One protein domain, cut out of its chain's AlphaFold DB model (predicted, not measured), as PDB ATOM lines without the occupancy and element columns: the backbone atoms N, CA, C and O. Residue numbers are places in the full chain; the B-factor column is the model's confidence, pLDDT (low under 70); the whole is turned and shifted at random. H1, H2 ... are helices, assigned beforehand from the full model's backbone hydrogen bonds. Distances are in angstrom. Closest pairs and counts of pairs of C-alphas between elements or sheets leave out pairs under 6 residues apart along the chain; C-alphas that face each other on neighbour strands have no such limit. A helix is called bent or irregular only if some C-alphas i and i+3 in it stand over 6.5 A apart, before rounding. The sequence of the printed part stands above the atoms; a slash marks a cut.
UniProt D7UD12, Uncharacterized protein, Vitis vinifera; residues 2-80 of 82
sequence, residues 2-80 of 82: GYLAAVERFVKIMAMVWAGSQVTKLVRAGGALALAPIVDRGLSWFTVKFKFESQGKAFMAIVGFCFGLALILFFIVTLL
ATOM      1  N   GLY A   2     272.694 118.130 101.244       87.38
ATOM      2  CA  GLY A   2     273.671 118.294 102.327       87.38
ATOM      3  C   GLY A   2     273.124 117.771 103.657       87.38
ATOM      4  O   GLY A   2     271.930 117.903 103.923       87.38
ATOM      5  N   TYR A   3     273.992 117.191 104.486       86.31
ATOM      6  CA  TYR A   3     273.634 116.586 105.774       86.31
ATOM      7  C   TYR A   3     272.827 117.536 106.678       86.31
ATOM      8  O   TYR A   3     271.813 117.140 107.243       86.31
ATOM      9  N   LEU A   4     273.194 118.822 106.723       87.00
ATOM     10  CA  LEU A   4     272.486 119.837 107.514       87.00
ATOM     11  C   LEU A   4     271.019 120.021 107.092       87.00
ATOM     12  O   LEU A   4     270.138 120.089 107.943       87.00
ATOM     13  N   ALA A   5     270.736 120.008 105.788       87.94
ATOM     14  CA  ALA A   5     269.366 120.110 105.280       87.94
ATOM     15  C   ALA A   5     268.537 118.847 105.582       87.94
ATOM     16  O   ALA A   5     267.316 118.920 105.720       87.94
ATOM     17  N   ALA A   6     269.181 117.679 105.689       89.50
ATOM     18  CA  ALA A   6     268.516 116.452 106.123       89.50
ATOM     19  C   ALA A   6     268.178 116.500 107.622       89.50
ATOM     20  O   ALA A   6     267.058 116.159 108.003       89.50
ATOM     21  N   VAL A   7     269.106 116.991 108.450       93.25
ATOM     22  CA  VAL A   7     268.903 117.161 109.897       93.25
ATOM     23  C   VAL A   7     267.766 118.143 110.185       93.25
ATOM     24  O   VAL A   7     266.885 117.833 110.983       93.25
ATOM     25  N   GLU A   8     267.714 119.283 109.496       92.19
ATOM     26  CA  GLU A   8     266.637 120.267 109.671       92.19
ATOM     27  C   GLU A   8     265.253 119.670 109.357       92.19
ATOM     28  O   GLU A   8     264.306 119.800 110.138       92.19
ATOM     29  N   ARG A   9     265.138 118.942 108.238       91.31
ATOM     30  CA  ARG A   9     263.891 118.260 107.853       91.31
ATOM     31  C   ARG A   9     263.497 117.182 108.854       91.31
ATOM     32  O   ARG A   9     262.316 117.071 109.182       91.31
ATOM     33  N   PHE A  10     264.467 116.419 109.350       92.88
ATOM     34  CA  PHE A  10     264.233 115.405 110.372       92.88
ATOM     35  C   PHE A  10     263.673 116.029 111.653       92.88
ATOM     36  O   PHE A  10     262.616 115.611 112.123       92.88
ATOM     37  N   VAL A  11     264.308 117.086 112.169       94.25
ATOM     38  CA  VAL A  11     263.840 117.789 113.375       94.25
ATOM     39  C   VAL A  11     262.434 118.352 113.171       94.25
ATOM     40  O   VAL A  11     261.583 118.207 114.049       94.25
ATOM     41  N   LYS A  12     262.143 118.920 111.995       92.62
ATOM     42  CA  LYS A  12     260.803 119.425 111.669       92.62
ATOM     43  C   LYS A  12     259.745 118.318 111.683       92.62
ATOM     44  O   LYS A  12     258.670 118.518 112.245       92.62
ATOM     45  N   ILE A  13     260.041 117.152 111.107       94.19
ATOM     46  CA  ILE A  13     259.134 115.995 111.148       94.19
ATOM     47  C   ILE A  13     258.925 115.535 112.593       94.19
ATOM     48  O   ILE A  13     257.781 115.365 113.010       94.19
ATOM     49  N   MET A  14     259.996 115.404 113.377       94.94
ATOM     50  CA  MET A  14     259.907 114.993 114.781       94.94
ATOM     51  C   MET A  14     259.062 115.963 115.615       94.94
ATOM     52  O   MET A  14     258.213 115.525 116.390       94.94
ATOM     53  N   ALA A  15     259.231 117.272 115.410       91.56
ATOM     54  CA  ALA A  15     258.431 118.297 116.076       91.56
ATOM     55  C   ALA A  15     256.941 118.203 115.701       91.56
ATOM     56  O   ALA A  15     256.080 118.287 116.577       91.56
ATOM     57  N   MET A  16     256.626 117.970 114.421       92.75
ATOM     58  CA  MET A  16     255.240 117.781 113.970       92.75
ATOM     59  C   MET A  16     254.612 116.503 114.541       92.75
ATOM     60  O   MET A  16     253.476 116.546 115.013       92.75
ATOM     61  N   VAL A  17     255.343 115.382 114.560       91.69
ATOM     62  CA  VAL A  17     254.881 114.117 115.163       91.69
ATOM     63  C   VAL A  17     254.619 114.295 116.660       91.69
ATOM     64  O   VAL A  17     253.602 113.827 117.175       91.69
ATOM     65  N   TRP A  18     255.497 115.019 117.356       91.81
ATOM     66  CA  TRP A  18     255.344 115.291 118.780       91.81
ATOM     67  C   TRP A  18     254.125 116.172 119.074       91.81
ATOM     68  O   TRP A  18     253.292 115.814 119.911       91.81
ATOM     69  N   ALA A  19     253.958 117.276 118.340       90.56
ATOM     70  CA  ALA A  19     252.797 118.153 118.484       90.56
ATOM     71  C   ALA A  19     251.485 117.410 118.177       90.56
ATOM     72  O   ALA A  19     250.527 117.492 118.950       90.56
ATOM     73  N   GLY A  20     251.463 116.607 117.110       88.94
ATOM     74  CA  GLY A  20     250.320 115.761 116.767       88.94
ATOM     75  C   GLY A  20     249.978 114.749 117.866       88.94
ATOM     76  O   GLY A  20     248.805 114.579 118.214       88.94
ATOM     77  N   SER A  21     250.987 114.125 118.483       90.69
ATOM     78  CA  SER A  21     250.787 113.210 119.614       90.69
ATOM     79  C   SER A  21     250.161 113.916 120.818       90.69
ATOM     80  O   SER A  21     249.309 113.335 121.486       90.69
ATOM     81  N   GLN A  22     250.544 115.161 121.106       87.19
ATOM     82  CA  GLN A  22     249.995 115.914 122.237       87.19
ATOM     83  C   GLN A  22     248.518 116.268 122.033       87.19
ATOM     84  O   GLN A  22     247.713 116.062 122.943       87.19
ATOM     85  N   VAL A  23     248.147 116.717 120.831       87.12
ATOM     86  CA  VAL A  23     246.759 117.088 120.501       87.12
ATOM     87  C   VAL A  23     245.837 115.866 120.513       87.12
ATOM     88  O   VAL A  23     244.720 115.920 121.027       87.12
ATOM     89  N   THR A  24     246.310 114.729 120.006       90.44
ATOM     90  CA  THR A  24     245.502 113.500 119.930       90.44
ATOM     91  C   THR A  24     245.468 112.707 121.236       90.44
ATOM     92  O   THR A  24     244.610 111.839 121.396       90.44
ATOM     93  N   LYS A  25     246.349 113.000 122.204       89.44
ATOM     94  CA  LYS A  25     246.473 112.231 123.455       89.44
ATOM     95  C   LYS A  25     245.171 112.175 124.246       89.44
ATOM     96  O   LYS A  25     244.790 111.096 124.696       89.44
ATOM     97  N   LEU A  26     244.498 113.316 124.395       89.69
ATOM     98  CA  LEU A  26     243.239 113.408 125.137       89.69
ATOM     99  C   LEU A  26     242.114 112.673 124.418       89.69
ATOM    100  O   LEU A  26     241.376 111.932 125.052       89.69
ATOM    101  N   VAL A  27     242.029 112.812 123.095       91.69
ATOM    102  CA  VAL A  27     241.036 112.098 122.285       91.69
ATOM    103  C   VAL A  27     241.271 110.591 122.347       91.69
ATOM    104  O   VAL A  27     240.324 109.831 122.508       91.69
ATOM    105  N   ARG A  28     242.530 110.139 122.300       91.31
ATOM    106  CA  ARG A  28     242.879 108.718 122.425       91.31
ATOM    107  C   ARG A  28     242.544 108.169 123.811       91.31
ATOM    108  O   ARG A  28     241.992 107.079 123.907       91.31
ATOM    109  N   ALA A  29     242.848 108.917 124.871       91.94
ATOM    110  CA  ALA A  29     242.505 108.528 126.238       91.94
ATOM    111  C   ALA A  29     240.984 108.522 126.463       91.94
ATOM    112  O   ALA A  29     240.445 107.557 126.996       91.94
ATOM    113  N   GLY A  30     240.287 109.560 125.998       92.25
ATOM    114  CA  GLY A  30     238.832 109.667 126.070       92.25
ATOM    115  C   GLY A  30     238.131 108.580 125.258       92.25
ATOM    116  O   GLY A  30     237.186 107.971 125.745       92.25
ATOM    117  N   GLY A  31     238.638 108.266 124.065       92.38
ATOM    118  CA  GLY A  31     238.154 107.158 123.245       92.38
ATOM    119  C   GLY A  31     238.349 105.806 123.929       92.38
ATOM    120  O   GLY A  31     237.413 105.015 123.983       92.38
ATOM    121  N   ALA A  32     239.521 105.558 124.524       92.12
ATOM    122  CA  ALA A  32     239.762 104.342 125.299       92.12
ATOM    123  C   ALA A  32     238.801 104.228 126.495       92.12
ATOM    124  O   ALA A  32     238.225 103.165 126.716       92.12
ATOM    125  N   LEU A  33     238.569 105.329 127.218       91.69
ATOM    126  CA  LEU A  33     237.632 105.368 128.341       91.69
ATOM    127  C   LEU A  33     236.182 105.123 127.894       91.69
ATOM    128  O   LEU A  33     235.466 104.357 128.534       91.69
ATOM    129  N   ALA A  34     235.754 105.735 126.789       93.81
ATOM    130  CA  ALA A  34     234.410 105.555 126.243       93.81
ATOM    131  C   ALA A  34     234.168 104.120 125.744       93.81
ATOM    132  O   ALA A  34     233.057 103.601 125.857       93.81
ATOM    133  N   LEU A  35     235.202 103.471 125.204       92.19
ATOM    134  CA  LEU A  35     235.120 102.109 124.679       92.19
ATOM    135  C   LEU A  35     235.307 101.026 125.749       92.19
ATOM    136  O   LEU A  35     234.855  99.904 125.527       92.19
ATOM    137  N   ALA A  36     235.904 101.345 126.902       91.06
ATOM    138  CA  ALA A  36     236.117 100.408 128.007       91.06
ATOM    139  C   ALA A  36     234.881  99.537 128.336       91.06
ATOM    140  O   ALA A  36     234.988  98.316 128.214       91.06
ATOM    141  N   PRO A  37     233.675 100.091 128.602       90.88
ATOM    142  CA  PRO A  37     232.515  99.267 128.957       90.88
ATOM    143  C   PRO A  37     232.047  98.341 127.826       90.88
ATOM    144  O   PRO A  37     231.450  97.297 128.087       90.88
ATOM    145  N   ILE A  38     232.285  98.713 126.566       93.00
ATOM    146  CA  ILE A  38     231.927  97.883 125.409       93.00
ATOM    147  C   ILE A  38     232.896  96.701 125.315       93.00
ATOM    148  O   ILE A  38     232.464  95.562 125.128       93.00
ATOM    149  N   VAL A  39     234.192  96.967 125.495       89.88
ATOM    150  CA  VAL A  39     235.243  95.945 125.476       89.88
ATOM    151  C   VAL A  39     235.080  94.973 126.646       89.88
ATOM    152  O   VAL A  39     235.121  93.765 126.418       89.88
ATOM    153  N   ASP A  40     234.791  95.456 127.857       90.88
ATOM    154  CA  ASP A  40     234.538  94.605 129.030       90.88
ATOM    155  C   ASP A  40     233.323  93.682 128.827       90.88
ATOM    156  O   ASP A  40     233.354  92.486 129.144       90.88
ATOM    157  N   ARG A  41     232.244  94.192 128.216       90.62
ATOM    158  CA  ARG A  41     231.070  93.374 127.858       90.62
ATOM    159  C   ARG A  41     231.400  92.325 126.796       90.62
ATOM    160  O   ARG A  41     230.994  91.174 126.938       90.62
ATOM    161  N   GLY A  42     232.160  92.687 125.765       90.62
ATOM    162  CA  GLY A  42     232.615  91.733 124.752       90.62
ATOM    163  C   GLY A  42     233.513  90.642 125.339       90.62
ATOM    164  O   GLY A  42     233.319  89.457 125.060       90.62
ATOM    165  N   LEU A  43     234.451  91.021 126.210       89.00
ATOM    166  CA  LEU A  43     235.378  90.094 126.851       89.00
ATOM    167  C   LEU A  43     234.659  89.150 127.818       89.00
ATOM    168  O   LEU A  43     234.924  87.947 127.805       89.00
ATOM    169  N   SER A  44     233.726  89.658 128.623       88.81
ATOM    170  CA  SER A  44     232.904  88.825 129.509       88.81
ATOM    171  C   SER A  44     232.056  87.820 128.725       88.81
ATOM    172  O   SER A  44     232.063  86.633 129.058       88.81
ATOM    173  N   TRP A  45     231.419  88.245 127.629       90.62
ATOM    174  CA  TRP A  45     230.693  87.348 126.728       90.62
ATOM    175  C   TRP A  45     231.602  86.266 126.136       90.62
ATOM    176  O   TRP A  45     231.262  85.083 126.180       90.62
ATOM    177  N   PHE A  46     232.777  86.645 125.633       89.38
ATOM    178  CA  PHE A  46     233.740  85.710 125.050       89.38
ATOM    179  C   PHE A  46     234.252  84.704 126.092       89.38
ATOM    180  O   PHE A  46     234.300  83.501 125.834       89.38
ATOM    181  N   THR A  47     234.548  85.179 127.301       87.94
ATOM    182  CA  THR A  47     234.988  84.348 128.432       87.94
ATOM    183  C   THR A  47     233.935  83.296 128.780       87.94
ATOM    184  O   THR A  47     234.266  82.116 128.891       87.94
ATOM    185  N   VAL A  48     232.660  83.692 128.878       90.06
ATOM    186  CA  VAL A  48     231.545  82.769 129.153       90.06
ATOM    187  C   VAL A  48     231.327  81.800 127.988       90.06
ATOM    188  O   VAL A  48     231.168  80.598 128.206       90.06
ATOM    189  N   LYS A  49     231.359  82.291 126.743       89.81
ATOM    190  CA  LYS A  49     231.105  81.484 125.541       89.81
ATOM    191  C   LYS A  49     232.127  80.361 125.367       89.81
ATOM    192  O   LYS A  49     231.743  79.246 125.017       89.81
ATOM    193  N   PHE A  50     233.398  80.654 125.621       86.00
ATOM    194  CA  PHE A  50     234.503  79.701 125.494       86.00
ATOM    195  C   PHE A  50     234.869  79.011 126.817       86.00
ATOM    196  O   PHE A  50     235.826  78.243 126.850       86.00
ATOM    197  N   LYS A  51     234.092  79.237 127.889       85.06
ATOM    198  CA  LYS A  51     234.300  78.653 129.228       85.06
ATOM    199  C   LYS A  51     235.713  78.886 129.778       85.06
ATOM    200  O   LYS A  51     236.307  78.000 130.390       85.06
ATOM    201  N   PHE A  52     236.259  80.080 129.566       84.44
ATOM    202  CA  PHE A  52     237.526  80.457 130.182       84.44
ATOM    203  C   PHE A  52     237.341  80.696 131.683       84.44
ATOM    204  O   PHE A  52     236.365  81.295 132.120       84.44
ATOM    205  N   GLU A  53     238.325  80.261 132.467       80.62
ATOM    206  CA  GLU A  53     238.330  80.400 133.929       80.62
ATOM    207  C   GLU A  53     238.408  81.866 134.390       80.62
ATOM    208  O   GLU A  53     237.924  82.217 135.459       80.62
ATOM    209  N   SER A  54     239.008  82.743 133.579       86.44
ATOM    210  CA  SER A  54     239.061  84.178 133.859       86.44
ATOM    211  C   SER A  54     239.065  85.009 132.582       86.44
ATOM    212  O   SER A  54     239.575  84.586 131.539       86.44
ATOM    213  N   GLN A  55     238.561  86.237 132.699       80.50
ATOM    214  CA  GLN A  55     238.599  87.227 131.622       80.50
ATOM    215  C   GLN A  55     240.035  87.558 131.194       80.50
ATOM    216  O   GLN A  55     240.294  87.750 130.011       80.50
ATOM    217  N   GLY A  56     240.992  87.534 132.131       85.19
ATOM    218  CA  GLY A  56     242.411  87.750 131.836       85.19
ATOM    219  C   GLY A  56     243.013  86.670 130.933       85.19
ATOM    220  O   GLY A  56     243.718  86.995 129.980       85.19
ATOM    221  N   LYS A  57     242.693  85.386 131.164       86.31
ATOM    222  CA  LYS A  57     243.143  84.285 130.285       86.31
ATOM    223  C   LYS A  57     242.534  84.404 128.886       86.31
ATOM    224  O   LYS A  57     243.238  84.227 127.895       86.31
ATOM    225  N   ALA A  58     241.251  84.755 128.813       87.44
ATOM    226  CA  ALA A  58     240.555  84.965 127.550       87.44
ATOM    227  C   ALA A  58     241.150  86.146 126.755       87.44
ATOM    228  O   ALA A  58     241.394  86.029 125.554       87.44
ATOM    229  N   PHE A  59     241.466  87.251 127.435       89.75
ATOM    230  CA  PHE A  59     242.132  88.408 126.838       89.75
ATOM    231  C   PHE A  59     243.530  88.058 126.322       89.75
ATOM    232  O   PHE A  59     243.850  88.346 125.171       89.75
ATOM    233  N   MET A  60     244.343  87.376 127.134       90.75
ATOM    234  CA  MET A  60     245.688  86.944 126.739       90.75
ATOM    235  C   MET A  60     245.670  86.020 125.521       90.75
ATOM    236  O   MET A  60     246.542  86.137 124.663       90.75
ATOM    237  N   ALA A  61     244.669  85.145 125.403       91.00
ATOM    238  CA  ALA A  61     244.504  84.298 124.225       91.00
ATOM    239  C   ALA A  61     244.218  85.125 122.957       91.00
ATOM    240  O   ALA A  61     244.858  84.908 121.928       91.00
ATOM    241  N   ILE A  62     243.310  86.107 123.036       90.88
ATOM    242  CA  ILE A  62     242.990  87.006 121.912       90.88
ATOM    243  C   ILE A  62     244.221  87.825 121.504       90.88
ATOM    244  O   ILE A  62     244.561  87.902 120.321       90.88
ATOM    245  N   VAL A  63     244.903  88.427 122.480       93.94
ATOM    246  CA  VAL A  63     246.100  89.243 122.246       93.94
ATOM    247  C   VAL A  63     247.219  88.393 121.650       93.94
ATOM    248  O   VAL A  63     247.791  88.774 120.631       93.94
ATOM    249  N   GLY A  64     247.489  87.219 122.223       94.19
ATOM    250  CA  GLY A  64     248.502  86.291 121.723       94.19
ATOM    251  C   GLY A  64     248.238  85.854 120.284       94.19
ATOM    252  O   GLY A  64     249.160  85.847 119.471       94.19
ATOM    253  N   PHE A  65     246.980  85.579 119.932       94.69
ATOM    254  CA  PHE A  65     246.595  85.266 118.556       94.69
ATOM    255  C   PHE A  65     246.844  86.443 117.601       94.69
ATOM    256  O   PHE A  65     247.427  86.255 116.536       94.69
ATOM    257  N   CYS A  66     246.466  87.662 117.995       95.88
ATOM    258  CA  CYS A  66     246.690  88.865 117.190       95.88
ATOM    259  C   CYS A  66     248.186  89.126 116.946       95.88
ATOM    260  O   CYS A  66     248.604  89.328 115.806       95.88
ATOM    261  N   PHE A  67     249.007  89.053 117.998       95.19
ATOM    262  CA  PHE A  67     250.460  89.191 117.878       95.19
ATOM    263  C   PHE A  67     251.075  88.078 117.029       95.19
ATOM    264  O   PHE A  67     251.919  88.360 116.181       95.19
ATOM    265  N   GLY A  68     250.632  86.832 117.211       96.12
ATOM    266  CA  GLY A  68     251.073  85.702 116.397       96.12
ATOM    267  C   GLY A  68     250.786  85.921 114.913       96.12
ATOM    268  O   GLY A  68     251.690  85.794 114.091       96.12
ATOM    269  N   LEU A  69     249.563  86.336 114.568       96.06
ATOM    270  CA  LEU A  69     249.199  86.675 113.190       96.06
ATOM    271  C   LEU A  69     250.031  87.834 112.634       96.06
ATOM    272  O   LEU A  69     250.514  87.744 111.508       96.06
ATOM    273  N   ALA A  70     250.224  88.902 113.408       94.94
ATOM    274  CA  ALA A  70     251.024  90.045 112.979       94.94
ATOM    275  C   ALA A  70     252.481  89.647 112.695       94.94
ATOM    276  O   ALA A  70     253.038  90.056 111.676       94.94
ATOM    277  N   LEU A  71     253.080  88.812 113.551       95.62
ATOM    278  CA  LEU A  71     254.427  88.284 113.339       95.62
ATOM    279  C   LEU A  71     254.497  87.395 112.100       95.62
ATOM    280  O   LEU A  71     255.404  87.562 111.291       95.62
ATOM    281  N   ILE A  72     253.529  86.494 111.917       96.25
ATOM    282  CA  ILE A  72     253.463  85.636 110.729       96.25
ATOM    283  C   ILE A  72     253.384  86.493 109.464       96.25
ATOM    284  O   ILE A  72     254.174  86.291 108.549       96.25
ATOM    285  N   LEU A  73     252.488  87.483 109.418       94.50
ATOM    286  CA  LEU A  73     252.362  88.383 108.270       94.50
ATOM    287  C   LEU A  73     253.643  89.185 108.026       94.50
ATOM    288  O   LEU A  73     254.071  89.303 106.880       94.50
ATOM    289  N   PHE A  74     254.280  89.694 109.081       94.00
ATOM    290  CA  PHE A  74     255.556  90.393 108.968       94.00
ATOM    291  C   PHE A  74     256.638  89.491 108.365       94.00
ATOM    292  O   PHE A  74     257.302  89.894 107.412       94.00
ATOM    293  N   PHE A  75     256.792  88.260 108.861       94.69
ATOM    294  CA  PHE A  75     257.772  87.313 108.328       94.69
ATOM    295  C   PHE A  75     257.449  86.879 106.900       94.69
ATOM    296  O   PHE A  75     258.354  86.806 106.082       94.69
ATOM    297  N   ILE A  76     256.180  86.651 106.568       95.50
ATOM    298  CA  ILE A  76     255.765  86.336 105.197       95.50
ATOM    299  C   ILE A  76     256.147  87.481 104.260       95.50
ATOM    300  O   ILE A  76     256.817  87.249 103.262       95.50
ATOM    301  N   VAL A  77     255.760  88.717 104.580       94.94
ATOM    302  CA  VAL A  77     256.049  89.872 103.717       94.94
ATOM    303  C   VAL A  77     257.553  90.107 103.602       94.94
ATOM    304  O   VAL A  77     258.042  90.350 102.507       94.94
ATOM    305  N   THR A  78     258.296  90.008 104.703       93.12
ATOM    306  CA  THR A  78     259.747  90.244 104.683       93.12
ATOM    307  C   THR A  78     260.527  89.132 103.989       93.12
ATOM    308  O   THR A  78     261.454  89.452 103.259       93.12
ATOM    309  N   LEU A  79     260.161  87.857 104.158       92.00
ATOM    310  CA  LEU A  79     260.857  86.725 103.532       92.00
ATOM    311  C   LEU A  79     260.435  86.475 102.079       92.00
ATOM    312  O   LEU A  79     261.225  85.924 101.325       92.00
ATOM    313  N   LEU A  80     259.211  86.840 101.679       87.00
ATOM    314  CA  LEU A  80     258.769  86.748 100.278       87.00
ATOM    315  C   LEU A  80     259.213  87.945  99.426       87.00
ATOM    316  O   LEU A  80     259.168  87.860  98.201       87.00
TER     317      LEU A  80
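What this domain is: This is residues 2 to 80 of the 82 residues of an uncharacterized protein of Vitis vinifera (UniProt D7UD12). A long bent helix, H1, makes an open arch, and a second helix, H2, folds back from its far end under the arch, with the middle left empty. The printed part has 79 residues, with two named helices, H1 then H2, no named strand, and the class all helix. It is extended, with a radius of gyration of the C-alphas of 20.1 A, and flat, spanning 62 by 39 by 14 A.

Where its parts are: H1, residues 3 to 49, begins with C-alpha 3 at (273.634, 116.586, 105.774). By its hydrogen bonds it was assigned as one helix, but it is bent: C-alphas 34 and 37 are 7.1 A apart. Arm H1a, residues 3 to 34, measures 45.6 A; it is irregular, C-alphas 23 and 26 being 6.9 A apart, with a kink of 39 degrees near residue 24. Arm H1b, residues 37 to 49, measures 18.2 A. H2, residues 55 to 80, measures 37.3 A and ends with C-alpha 80 at (258.769, 86.748, 100.278).

How they stand to each other: H1a and H1b are only just about perpendicular, at 71 degrees. H1b touches H2 with residues 43 to 47 alone, about perpendicular at 85 degrees; their closest C-alphas, of Thr 47 and Gln 55, are 5.6 A apart. H1a and H2 are apart. Every O i to N i+4 pair is within hydrogen-bond range in H1b and H2, and 26 of 28 in H1a.

The domain as a whole: The C-alphas farthest apart, of Gly 2 and Lys 51, are 62.0 A apart. Residues 2 to 39 and 63 to 80 stand free. The link from H1 to H2 is tight, the printed part has no cut, and no printed residue is under 70 in pLDDT.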